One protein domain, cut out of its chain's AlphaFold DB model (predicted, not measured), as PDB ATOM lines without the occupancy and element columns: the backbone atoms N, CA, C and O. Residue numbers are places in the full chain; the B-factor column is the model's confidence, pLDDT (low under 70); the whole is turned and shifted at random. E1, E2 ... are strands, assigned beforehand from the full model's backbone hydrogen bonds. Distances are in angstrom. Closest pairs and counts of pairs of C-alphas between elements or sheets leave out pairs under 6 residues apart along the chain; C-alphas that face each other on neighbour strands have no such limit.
ATOM      1  N   ARG A   3     285.224 178.506 203.361       96.12
ATOM      2  CA  ARG A   3     286.638 178.235 203.678       96.12
ATOM      3  C   ARG A   3     286.791 177.973 205.175       96.12
ATOM      4  O   ARG A   3     286.067 178.560 205.980       96.12
ATOM      5  N   GLN A   4     287.731 177.114 205.542       96.12
ATOM      6  CA  GLN A   4     287.981 176.701 206.918       96.12
ATOM      7  C   GLN A   4     289.480 176.676 207.211       96.12
ATOM      8  O   GLN A   4     290.283 176.287 206.364       96.12
ATOM      9  N   ALA A   5     289.846 177.035 208.440       96.81
ATOM     10  CA  ALA A   5     291.235 176.989 208.899       96.81
ATOM     11  C   ALA A   5     291.778 175.558 209.052       96.81
ATOM     12  O   ALA A   5     292.984 175.385 209.117       96.81
ATOM     13  N   LYS A   6     290.899 174.548 209.127       97.62
ATOM     14  CA  LYS A   6     291.245 173.124 209.215       97.62
ATOM     15  C   LYS A   6     290.376 172.302 208.255       97.62
ATOM     16  O   LYS A   6     289.220 172.685 208.027       97.62
ATOM     17  N   PRO A   7     290.875 171.171 207.731       97.81
ATOM     18  CA  PRO A   7     290.124 170.277 206.851       97.81
ATOM     19  C   PRO A   7     289.149 169.367 207.624       97.81
ATOM     20  O   PRO A   7     289.040 168.185 207.327       97.81
ATOM     21  N   THR A   8     288.451 169.898 208.632       98.06
ATOM     22  CA  THR A   8     287.509 169.139 209.470       98.06
ATOM     23  C   THR A   8     286.070 169.509 209.126       98.06
ATOM     24  O   THR A   8     285.713 170.687 209.171       98.06
ATOM     25  N   PHE A   9     285.234 168.527 208.798       97.19
ATOM     26  CA  PHE A   9     283.880 168.734 208.280       97.19
ATOM     27  C   PHE A   9     282.858 167.865 209.022       97.19
ATOM     28  O   PHE A   9     283.224 166.781 209.475       97.19
ATOM     29  N   PRO A  10     281.589 168.295 209.139       94.75
ATOM     30  CA  PRO A  10     280.507 167.427 209.602       94.75
ATOM     31  C   PRO A  10     280.345 166.207 208.690       94.75
ATOM     32  O   PRO A  10     280.456 166.348 207.474       94.75
ATOM     33  N   GLN A  11     280.062 165.041 209.269       93.25
ATOM     34  CA  GLN A  11     279.794 163.795 208.552       93.25
ATOM     35  C   GLN A  11     278.336 163.368 208.768       93.25
ATOM     36  O   GLN A  11     277.964 162.816 209.812       93.25
ATOM     37  N   GLY A  12     277.506 163.650 207.763       86.12
ATOM     38  CA  GLY A  12     276.053 163.521 207.826       86.12
ATOM     39  C   GLY A  12     275.417 164.317 208.974       86.12
ATOM     40  O   GLY A  12     276.029 165.197 209.581       86.12
ATOM     41  N   ALA A  13     274.187 163.941 209.331       78.44
ATOM     42  CA  ALA A  13     273.393 164.613 210.367       78.44
ATOM     43  C   ALA A  13     273.749 164.207 211.816       78.44
ATOM     44  O   ALA A  13     273.129 164.680 212.765       78.44
ATOM     45  N   SER A  14     274.735 163.326 212.012       84.38
ATOM     46  CA  SER A  14     275.043 162.718 213.320       84.38
ATOM     47  C   SER A  14     275.779 163.642 214.302       84.38
ATOM     48  O   SER A  14     275.939 163.299 215.472       84.38
ATOM     49  N   GLY A  15     276.287 164.785 213.828       84.00
ATOM     50  CA  GLY A  15     277.193 165.651 214.587       84.00
ATOM     51  C   GLY A  15     278.636 165.135 214.668       84.00
ATOM     52  O   GLY A  15     279.500 165.832 215.201       84.00
ATOM     53  N   GLN A  16     278.928 163.951 214.115       93.50
ATOM     54  CA  GLN A  16     280.300 163.481 213.942       93.50
ATOM     55  C   GLN A  16     281.048 164.368 212.948       93.50
ATOM     56  O   GLN A  16     280.456 165.011 212.079       93.50
ATOM     57  N   THR A  17     282.371 164.399 213.078       96.62
ATOM     58  CA  THR A  17     283.232 165.126 212.147       96.62
ATOM     59  C   THR A  17     284.298 164.211 211.580       96.62
ATOM     60  O   THR A  17     284.764 163.293 212.250       96.62
ATOM     61  N   ILE A  18     284.702 164.507 210.352       97.12
ATOM     62  CA  ILE A  18     285.817 163.868 209.668       97.12
ATOM     63  C   ILE A  18     286.890 164.913 209.381       97.12
ATOM     64  O   ILE A  18     286.572 166.049 209.036       97.12
ATOM     65  N   THR A  19     288.161 164.547 209.546       98.19
ATOM     66  CA  THR A  19     289.296 165.401 209.177       98.19
ATOM     67  C   THR A  19     289.990 164.802 207.966       98.19
ATOM     68  O   THR A  19     290.448 163.668 208.035       98.19
ATOM     69  N   LEU A  20     290.040 165.567 206.881       98.31
ATOM     70  CA  LEU A  20     290.667 165.176 205.622       98.31
ATOM     71  C   LEU A  20     292.155 165.554 205.607       98.31
ATOM     72  O   LEU A  20     292.622 166.347 206.431       98.31
ATOM     73  N   GLY A  21     292.893 165.028 204.636       97.94
ATOM     74  CA  GLY A  21     294.294 165.349 204.405       97.94
ATOM     75  C   GLY A  21     294.551 166.842 204.158       97.94
ATOM     76  O   GLY A  21     293.752 167.559 203.554       97.94
ATOM     77  N   GLY A  22     295.723 167.313 204.589       96.94
ATOM     78  CA  GLY A  22     296.156 168.703 204.436       96.94
ATOM     79  C   GLY A  22     296.062 169.519 205.726       96.94
ATOM     80  O   GLY A  22     296.028 168.979 206.829       96.94
ATOM     81  N   THR A  23     296.084 170.843 205.586       97.62
ATOM     82  CA  THR A  23     296.150 171.801 206.703       97.62
ATOM     83  C   THR A  23     295.049 172.859 206.665       97.62
ATOM     84  O   THR A  23     294.789 173.488 207.686       97.62
ATOM     85  N   ALA A  24     294.354 173.025 205.537       98.00
ATOM     86  CA  ALA A  24     293.234 173.953 205.367       98.00
ATOM     87  C   ALA A  24     292.053 173.255 204.679       98.00
ATOM     88  O   ALA A  24     292.233 172.215 204.054       98.00
ATOM     89  N   GLY A  25     290.842 173.808 204.788       98.06
ATOM     90  CA  GLY A  25     289.632 173.159 204.272       98.06
ATOM     91  C   GLY A  25     288.723 174.068 203.452       98.06
ATOM     92  O   GLY A  25     288.658 175.278 203.683       98.06
ATOM     93  N   VAL A  26     287.953 173.479 202.538       98.25
ATOM     94  CA  VAL A  26     286.791 174.117 201.901       98.25
ATOM     95  C   VAL A  26     285.602 173.167 201.937       98.25
ATOM     96  O   VAL A  26     285.701 172.038 201.479       98.25
ATOM     97  N   LEU A  27     284.471 173.640 202.462       97.88
ATOM     98  CA  LEU A  27     283.191 172.945 202.383       97.88
ATOM     99  C   LEU A  27     282.415 173.460 201.168       97.88
ATOM    100  O   LEU A  27     282.048 174.647 201.089       97.88
ATOM    101  N   VAL A  28     282.151 172.559 200.232       97.69
ATOM    102  CA  VAL A  28     281.238 172.769 199.111       97.69
ATOM    103  C   VAL A  28     279.901 172.164 199.504       97.69
ATOM    104  O   VAL A  28     279.857 171.001 199.861       97.69
ATOM    105  N   ARG A  29     278.822 172.948 199.450       95.94
ATOM    106  CA  ARG A  29     277.456 172.464 199.670       95.94
ATOM    107  C   ARG A  29     276.594 172.891 198.497       95.94
ATOM    108  O   ARG A  29     276.549 174.083 198.181       95.94
ATOM    109  N   VAL A  30     275.961 171.919 197.858       95.00
ATOM    110  CA  VAL A  30     275.024 172.098 196.751       95.00
ATOM    111  C   VAL A  30     273.622 171.849 197.290       95.00
ATOM    112  O   VAL A  30     273.388 170.878 198.005       95.00
ATOM    113  N   HIS A  31     272.714 172.772 196.992       95.00
ATOM    114  CA  HIS A  31     271.320 172.725 197.423       95.00
ATOM    115  C   HIS A  31     270.456 172.122 196.320       95.00
ATOM    116  O   HIS A  31     270.780 172.273 195.141       95.00
ATOM    117  N   SER A  32     269.341 171.503 196.708       93.81
ATOM    118  CA  SER A  32     268.405 170.855 195.783       93.81
ATOM    119  C   SER A  32     269.106 169.821 194.894       93.81
ATOM    120  O   SER A  32     268.864 169.759 193.689       93.81
ATOM    121  N   ALA A  33     270.004 169.037 195.491       92.19
ATOM    122  CA  ALA A  33     270.820 168.037 194.815       92.19
ATOM    123  C   ALA A  33     270.801 166.704 195.572       92.19
ATOM    124  O   ALA A  33     270.541 166.672 196.775       92.19
ATOM    125  N   THR A  34     271.094 165.621 194.853       92.81
ATOM    126  CA  THR A  34     271.374 164.297 195.415       92.81
ATOM    127  C   THR A  34     272.366 163.563 194.518       92.81
ATOM    128  O   THR A  34     272.299 163.683 193.288       92.81
ATOM    129  N   GLU A  35     273.295 162.838 195.132       91.56
ATOM    130  CA  GLU A  35     274.220 161.925 194.453       91.56
ATOM    131  C   GLU A  35     273.704 160.478 194.467       91.56
ATOM    132  O   GLU A  35     274.148 159.648 193.667       91.56
ATOM    133  N   ALA A  36     272.711 160.182 195.312       89.75
ATOM    134  CA  ALA A  36     272.040 158.896 195.382       89.75
ATOM    135  C   ALA A  36     271.552 158.446 193.997       89.75
ATOM    136  O   ALA A  36     270.680 159.058 193.378       89.75
ATOM    137  N   ASN A  37     272.113 157.332 193.523       88.81
ATOM    138  CA  ASN A  37     271.840 156.723 192.217       88.81
ATOM    139  C   ASN A  37     272.185 157.592 190.987       88.81
ATOM    140  O   ASN A  37     271.907 157.171 189.865       88.81
ATOM    141  N   THR A  38     272.790 158.771 191.159       88.88
ATOM    142  CA  THR A  38     273.180 159.673 190.057       88.88
ATOM    143  C   THR A  38     274.698 159.786 189.907       88.88
ATOM    144  O   THR A  38     275.183 159.996 188.793       88.88
ATOM    145  N   TYR A  39     275.453 159.584 190.990       90.31
ATOM    146  CA  TYR A  39     276.913 159.524 190.994       90.31
ATOM    147  C   TYR A  39     277.394 158.128 191.402       90.31
ATOM    148  O   TYR A  39     277.073 157.626 192.475       90.31
ATOM    149  N   THR A  40     278.175 157.489 190.531       93.44
ATOM    150  CA  THR A  40     278.746 156.145 190.751       93.44
ATOM    151  C   THR A  40     280.271 156.161 190.873       93.44
ATOM    152  O   THR A  40     280.904 155.106 190.901       93.44
ATOM    153  N   GLY A  41     280.872 157.355 190.903       93.88
ATOM    154  CA  GLY A  41     282.311 157.536 191.072       93.88
ATOM    155  C   GLY A  41     282.760 157.398 192.528       93.88
ATOM    156  O   GLY A  41     281.963 157.139 193.428       93.88
ATOM    157  N   SER A  42     284.063 157.580 192.765       96.38
ATOM    158  CA  SER A  42     284.608 157.536 194.124       96.38
ATOM    159  C   SER A  42     284.150 158.741 194.942       96.38
ATOM    160  O   SER A  42     284.314 159.879 194.513       96.38
ATOM    161  N   THR A  43     283.649 158.492 196.147       96.56
ATOM    162  CA  THR A  43     283.245 159.519 197.120       96.56
ATOM    163  C   THR A  43     284.352 159.887 198.109       96.56
ATOM    164  O   THR A  43     284.149 160.723 198.986       96.56
ATOM    165  N   ASP A  44     285.524 159.268 197.968       97.69
ATOM    166  CA  ASP A  44     286.747 159.545 198.715       97.69
ATOM    167  C   ASP A  44     287.921 159.526 197.726       97.69
ATOM    168  O   ASP A  44     288.230 158.505 197.102       97.69
ATOM    169  N   LEU A  45     288.512 160.694 197.497       98.00
ATOM    170  CA  LEU A  45     289.527 160.942 196.479       98.00
ATOM    171  C   LEU A  45     290.757 161.524 197.166       98.00
ATOM    172  O   LEU A  45     290.756 162.694 197.537       98.00
ATOM    173  N   SER A  46     291.814 160.729 197.304       97.56
ATOM    174  CA  SER A  46     293.082 161.153 197.905       97.56
ATOM    175  C   SER A  46     294.166 161.323 196.840       97.56
ATOM    176  O   SER A  46     294.505 160.369 196.145       97.56
ATOM    177  N   HIS A  47     294.735 162.527 196.748       94.81
ATOM    178  CA  HIS A  47     295.753 162.917 195.765       94.81
ATOM    179  C   HIS A  47     296.895 163.683 196.440       94.81
ATOM    180  O   HIS A  47     297.002 164.913 196.385       94.81
ATOM    181  N   SER A  48     297.766 162.950 197.135       91.31
ATOM    182  CA  SER A  48     298.888 163.545 197.875       91.31
ATOM    183  C   SER A  48     299.886 164.287 196.972       91.31
ATOM    184  O   SER A  48     300.525 165.247 197.416       91.31
ATOM    185  N   GLU A  49     299.962 163.897 195.700       94.75
ATOM    186  CA  GLU A  49     300.831 164.438 194.659       94.75
ATOM    187  C   GLU A  49     300.390 165.813 194.129       94.75
ATOM    188  O   GLU A  49     301.202 166.561 193.582       94.75
ATOM    189  N   PHE A  50     299.124 166.196 194.308       95.56
ATOM    190  CA  PHE A  50     298.622 167.483 193.827       95.56
ATOM    191  C   PHE A  50     299.170 168.648 194.643       95.56
ATOM    192  O   PHE A  50     299.343 168.565 195.857       95.56
ATOM    193  N   ARG A  51     299.399 169.798 193.997       95.00
ATOM    194  CA  ARG A  51     299.983 170.970 194.674       95.00
ATOM    195  C   ARG A  51     299.103 171.516 195.801       95.00
ATOM    196  O   ARG A  51     299.642 171.959 196.808       95.00
ATOM    197  N   VAL A  52     297.777 171.501 195.634       96.88
ATOM    198  CA  VAL A  52     296.836 172.160 196.558       96.88
ATOM    199  C   VAL A  52     295.801 171.192 197.131       96.88
ATOM    200  O   VAL A  52     295.818 170.977 198.337       96.88
ATOM    201  N   LEU A  53     294.923 170.610 196.312       97.75
ATOM    202  CA  LEU A  53     293.867 169.696 196.768       97.75
ATOM    203  C   LEU A  53     294.462 168.328 197.129       97.75
ATOM    204  O   LEU A  53     294.986 167.662 196.249       97.75
ATOM    205  N   LYS A  54     294.396 167.927 198.399       98.25
ATOM    206  CA  LYS A  54     294.975 166.673 198.910       98.25
ATOM    207  C   LYS A  54     293.951 165.566 199.071       98.25
ATOM    208  O   LYS A  54     294.278 164.409 198.835       98.25
ATOM    209  N   GLU A  55     292.734 165.922 199.458       98.44
ATOM    210  CA  GLU A  55     291.627 164.982 199.581       98.44
ATOM    211  C   GLU A  55     290.315 165.688 199.225       98.44
ATOM    212  O   GLU A  55     290.119 166.856 199.569       98.44
ATOM    213  N   ALA A  56     289.418 164.993 198.537       98.19
ATOM    214  CA  ALA A  56     288.038 165.404 198.339       98.19
ATOM    215  C   ALA A  56     287.131 164.260 198.778       98.19
ATOM    216  O   ALA A  56     287.300 163.129 198.325       98.19
ATOM    217  N   ARG A  57     286.172 164.552 199.655       98.25
ATOM    218  CA  ARG A  57     285.293 163.529 200.213       98.25
ATOM    219  C   ARG A  57     283.852 163.996 200.294       98.25
ATOM    220  O   ARG A  57     283.605 165.108 200.761       98.25
ATOM    221  N   LEU A  58     282.913 163.139 199.903       97.19
ATOM    222  CA  LEU A  58     281.493 163.332 200.177       97.19
ATOM    223  C   LEU A  58     281.278 163.234 201.690       97.19
ATOM    224  O   LEU A  58     281.590 162.218 202.313       97.19
ATOM    225  N   THR A  59     280.758 164.296 202.291       96.75
ATOM    226  CA  THR A  59     280.514 164.357 203.735       96.75
ATOM    227  C   THR A  59     279.032 164.331 204.078       96.75
ATOM    228  O   THR A  59     278.684 164.006 205.211       96.75
ATOM    229  N   GLU A  60     278.154 164.656 203.127       95.75
ATOM    230  CA  GLU A  60     276.703 164.562 203.287       95.75
ATOM    231  C   GLU A  60     276.013 164.400 201.926       95.75
ATOM    232  O   GLU A  60     276.351 165.117 200.990       95.75
ATOM    233  N   ASP A  61     275.032 163.504 201.846       94.56
ATOM    234  CA  ASP A  61     273.975 163.483 200.827       94.56
ATOM    235  C   ASP A  61     272.661 163.203 201.568       94.56
ATOM    236  O   ASP A  61     272.316 162.054 201.850       94.56
ATOM    237  N   PHE A  62     272.015 164.266 202.048       92.56
ATOM    238  CA  PHE A  62     270.854 164.170 202.933       92.56
ATOM    239  C   PHE A  62     269.935 165.385 202.776       92.56
ATOM    240  O   PHE A  62     270.405 166.502 202.576       92.56
ATOM    241  N   GLU A  63     268.617 165.166 202.856       90.25
ATOM    242  CA  GLU A  63     267.577 166.216 202.814       90.25
ATOM    243  C   GLU A  63     267.716 167.232 201.659       90.25
ATOM    244  O   GLU A  63     267.413 168.418 201.794       90.25
ATOM    245  N   GLY A  64     268.161 166.766 200.488       92.31
ATOM    246  CA  GLY A  64     268.327 167.607 199.298       92.31
ATOM    247  C   GLY A  64     269.605 168.445 199.301       92.31
ATOM    248  O   GLY A  64     269.704 169.413 198.538       92.31
ATOM    249  N   TYR A  65     270.573 168.092 200.141       93.50
ATOM    250  CA  TYR A  65     271.890 168.696 200.145       93.50
ATOM    251  C   TYR A  65     272.979 167.668 199.903       93.50
ATOM    252  O   TYR A  65     273.041 166.643 200.576       93.50
ATOM    253  N   VAL A  66     273.910 168.040 199.032       95.56
ATOM    254  CA  VAL A  66     275.158 167.310 198.813       95.56
ATOM    255  C   VAL A  66     276.310 168.183 199.288       95.56
ATOM    256  O   VAL A  66     276.444 169.333 198.855       95.56
ATOM    257  N   SER A  67     277.142 167.659 200.185       96.88
ATOM    258  CA  SER A  67     278.331 168.335 200.696       96.88
ATOM    259  C   SER A  67     279.599 167.561 200.387       96.88
ATOM    260  O   SER A  67     279.711 166.389 200.728       96.88
ATOM    261  N   TRP A  68     280.593 168.267 199.859       97.81
ATOM    262  CA  TRP A  68     281.955 167.779 199.709       97.81
ATOM    263  C   TRP A  68     282.909 168.580 200.589       97.81
ATOM    264  O   TRP A  68     282.959 169.815 200.525       97.81
ATOM    265  N   GLY A  69     283.685 167.871 201.401       98.19
ATOM    266  CA  GLY A  69     284.844 168.410 202.091       98.19
ATOM    267  C   GLY A  69     286.059 168.344 201.175       98.19
ATOM    268  O   GLY A  69     286.336 167.306 200.578       98.19
ATOM    269  N   LEU A  70     286.784 169.453 201.060       98.56
ATOM    270  CA  LEU A  70     288.021 169.553 200.290       98.56
ATOM    271  C   LEU A  70     289.170 169.866 201.250       98.56
ATOM    272  O   LEU A  70     289.227 170.961 201.819       98.56
ATOM    273  N   GLY A  71     290.063 168.901 201.442       98.38
ATOM    274  CA  GLY A  71     291.292 169.037 202.211       98.38
ATOM    275  C   GLY A  71     292.403 169.639 201.356       98.38
ATOM    276  O   GLY A  71     292.749 169.107 200.301       98.38
ATOM    277  N   LEU A  72     292.951 170.776 201.782       98.06
ATOM    278  CA  LEU A  72     293.986 171.513 201.062       98.06
ATOM    279  C   LEU A  72     295.313 171.446 201.812       98.06
ATOM    280  O   LEU A  72     295.364 171.656 203.023       98.06
ATOM    281  N   GLY A  73     296.410 171.237 201.087       97.12
ATOM    282  CA  GLY A  73     297.761 171.224 201.655       97.12
ATOM    283  C   GLY A  73     298.177 172.566 202.265       97.12
ATOM    284  O   GLY A  73     298.947 172.585 203.220       97.12
ATOM    285  N   GLN A  74     297.619 173.665 201.755       95.31
ATOM    286  CA  GLN A  74     297.765 175.021 202.284       95.31
ATOM    287  C   GLN A  74     296.507 175.856 201.979       95.31
ATOM    288  O   GLN A  74     295.749 175.496 201.071       95.31
ATOM    289  N   PRO A  75     296.279 176.987 202.673       96.00
ATOM    290  CA  PRO A  75     295.267 177.953 202.264       96.00
ATOM    291  C   PRO A  75     295.508 178.429 200.825       96.00
ATOM    292  O   PRO A  75     296.621 178.810 200.472       96.00
ATOM    293  N   ALA A  76     294.462 178.434 199.998       95.25
ATOM    294  CA  ALA A  76     294.536 178.875 198.608       95.25
ATOM    295  C   ALA A  76     293.347 179.770 198.242       95.25
ATOM    296  O   ALA A  76     292.242 179.633 198.783       95.25
ATOM    297  N   CYS A  77     293.564 180.686 197.296       94.75
ATOM    298  CA  CYS A  77     292.462 181.376 196.647       94.75
ATOM    299  C   CYS A  77     291.699 180.384 195.770       94.75
ATOM    300  O   CYS A  77     292.289 179.496 195.159       94.75
ATOM    301  N   LEU A  78     290.381 180.548 195.725       94.88
ATOM    302  CA  LEU A  78     289.505 179.712 194.921       94.88
ATOM    303  C   LEU A  78     288.628 180.560 194.013       94.88
ATOM    304  O   LEU A  78     288.226 181.663 194.398       94.88
ATOM    305  N   ARG A  79     288.303 180.002 192.851       95.94
ATOM    306  CA  ARG A  79     287.287 180.508 191.926       95.94
ATOM    307  C   ARG A  79     286.285 179.398 191.645       95.94
ATOM    308  O   ARG A  79     286.654 178.232 191.559       95.94
ATOM    309  N   THR A  80     285.022 179.773 191.476       96.12
ATOM    310  CA  THR A  80     283.931 178.831 191.225       96.12
ATOM    311  C   THR A  80     283.103 179.279 190.045       96.12
ATOM    312  O   THR A  80     282.790 180.464 189.938       96.12
ATOM    313  N   PHE A  81     282.722 178.341 189.190       96.31
ATOM    314  CA  PHE A  81     281.845 178.603 188.054       96.31
ATOM    315  C   PHE A  81     281.127 177.322 187.644       96.31
ATOM    316  O   PHE A  81     281.477 176.229 188.093       96.31
ATOM    317  N   THR A  82     280.103 177.462 186.808       96.06
ATOM    318  CA  THR A  82     279.352 176.330 186.277       96.06
ATOM    319  C   THR A  82     279.664 176.111 184.806       96.06
ATOM    320  O   THR A  82     279.878 177.054 184.045       96.06
ATOM    321  N   LEU A  83     279.692 174.845 184.403       96.62
ATOM    322  CA  LEU A  83     279.653 174.440 183.002       96.62
ATOM    323  C   LEU A  83     278.269 173.866 182.707       96.62
ATOM    324  O   LEU A  83     277.639 173.303 183.600       96.62
ATOM    325  N   ALA A  84     277.813 173.997 181.465       95.25
ATOM    326  CA  ALA A  84     276.583 173.385 180.976       95.25
ATOM    327  C   ALA A  84     276.903 172.217 180.026       95.25
ATOM    328  O   ALA A  84     278.010 172.136 179.491       95.25
ATOM    329  N   ASN A  85     275.918 171.342 179.805       91.50
ATOM    330  CA  ASN A  85     275.969 170.236 178.839       91.50
ATOM    331  C   ASN A  85     277.162 169.259 179.019       91.50
ATOM    332  O   ASN A  85     278.004 169.165 178.125       91.50
ATOM    333  N   PRO A  86     277.264 168.503 180.134       89.56
ATOM    334  CA  PRO A  86     276.353 168.448 181.284       89.56
ATOM    335  C   PRO A  86     276.648 169.528 182.339       89.56
ATOM    336  O   PRO A  86     277.739 170.111 182.363       89.56
ATOM    337  N   TYR A  87     275.669 169.779 183.222       89.94
ATOM    338  CA  TYR A  87     275.829 170.703 184.348       89.94
ATOM    339  C   TYR A  87     276.931 170.235 185.294       89.94
ATOM    340  O   TYR A  87     276.902 169.108 185.784       89.94
ATOM    341  N   ARG A  88     277.906 171.108 185.551       91.94
ATOM    342  CA  ARG A  88     279.023 170.848 186.469       91.94
ATOM    343  C   ARG A  88     279.312 172.090 187.289       91.94
ATOM    344  O   ARG A  88     279.326 173.189 186.741       91.94
ATOM    345  N   LEU A  89     279.599 171.906 188.570       93.62
ATOM    346  CA  LEU A  89     280.225 172.920 189.408       93.62
ATOM    347  C   LEU A  89     281.738 172.700 189.370       93.62
ATOM    348  O   LEU A  89     282.209 171.610 189.683       93.62
ATOM    349  N   VAL A  90     282.492 173.728 188.997       96.50
ATOM    350  CA  VAL A  90     283.956 173.702 189.004       96.50
ATOM    351  C   VAL A  90     284.465 174.527 190.182       96.50
ATOM    352  O   VAL A  90     283.983 175.638 190.422       96.50
ATOM    353  N   VAL A  91     285.437 173.974 190.910       97.12
ATOM    354  CA  VAL A  91     286.136 174.631 192.021       97.12
ATOM    355  C   VAL A  91     287.628 174.616 191.718       97.12
ATOM    356  O   VAL A  91     288.295 173.602 191.897       97.12
ATOM    357  N   ASP A  92     288.140 175.753 191.259       96.00
ATOM    358  CA  ASP A  92     289.552 175.917 190.924       96.00
ATOM    359  C   ASP A  92     290.299 176.526 192.105       96.00
ATOM    360  O   ASP A  92     289.828 177.497 192.705       96.00
ATOM    361  N   PHE A  93     291.503 176.024 192.374       95.75
ATOM    362  CA  PHE A  93     292.418 176.601 193.352       95.75
ATOM    363  C   PHE A  93     293.633 177.205 192.666       95.75
ATOM    364  O   PHE A  93     294.230 176.598 191.777       95.75
ATOM    365  N   THR A  94     294.045 178.387 193.117       94.50
ATOM    366  CA  THR A  94     295.291 178.992 192.652       94.50
ATOM    367  C   THR A  94     296.472 178.178 193.160       94.50
ATOM    368  O   THR A  94     296.674 178.056 194.371       94.50
TER     369      THR A  94
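AT A GLANCE: This is residues 3 to 94 of the 98 residues of an uncharacterized protein of Chloroflexi bacterium (UniProt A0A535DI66). A four-stranded antiparallel sheet, E3 E6 E5 E4 in order, makes the middle, with the small hairpin E1 and E2 over one face and the longer hairpin E7 and E8 loosely set off on the other side. The tip of that second hairpin, residues 83 to 88, sticks out. The printed part has 92 residues with eight named strands, E1 to E8 along the chain, and no named helix: all strand. It is compact, with a radius of gyration of the C-alphas of 13.0 A and spans of 34 by 32 by 21 A.

IN THESE COORDINATES: E1 is residues 8 to 10, beginning at C-alpha 8 (287.509, 169.139, 209.470), and E2 is 17 to 19. E3, residues 24 to 31, measures 23.3 A; E4 is 44 to 46. E5, residues 53 to 62, measures 24.5 A, and E6, 65 to 72, 22.3 A. E7 is residues 78 to 83, 16.3 A, and E8 88 to 93, 16.1 A, ending at C-alpha 93 (292.418, 176.601, 193.352).

HOW THE PARTS SIT: E4 E5 E6 are a meander, each strand the antiparallel neighbour of the one before; with E3 beside E6 they form a Greek key, the first of four strands in a row neighbouring the fourth. N 26 and O 70 of E3 and E6 are 2.9 A apart, N 57 and O 69 of E5 and E6 2.9 A, and N 45 and O 56 of E4 and E5 2.8 A, within hydrogen-bond range. The sheet is twisted, its C-alphas up to 4.3 A off the best plane. In the hairpin E1 and E2, N 9 and O 18 are 2.8 A apart; the closest C-alphas of E1 and E6, Phe 9 and Gly 69, are 6.3 A apart. In the hairpin E7 and E8, N 79 and O 92 are 2.9 A apart; the closest C-alphas of E5 and E8, Leu 53 and Phe 93, are 7.8 A apart. E3 and E8 are apart.

THE WHOLE: The two C-alphas farthest apart, Gly 15 and Asn 85, are 36.1 A apart. The link E3 to E4, residues 32 to 43, is long. The printed part has no cut, and no printed residue is under 70 in pLDDT.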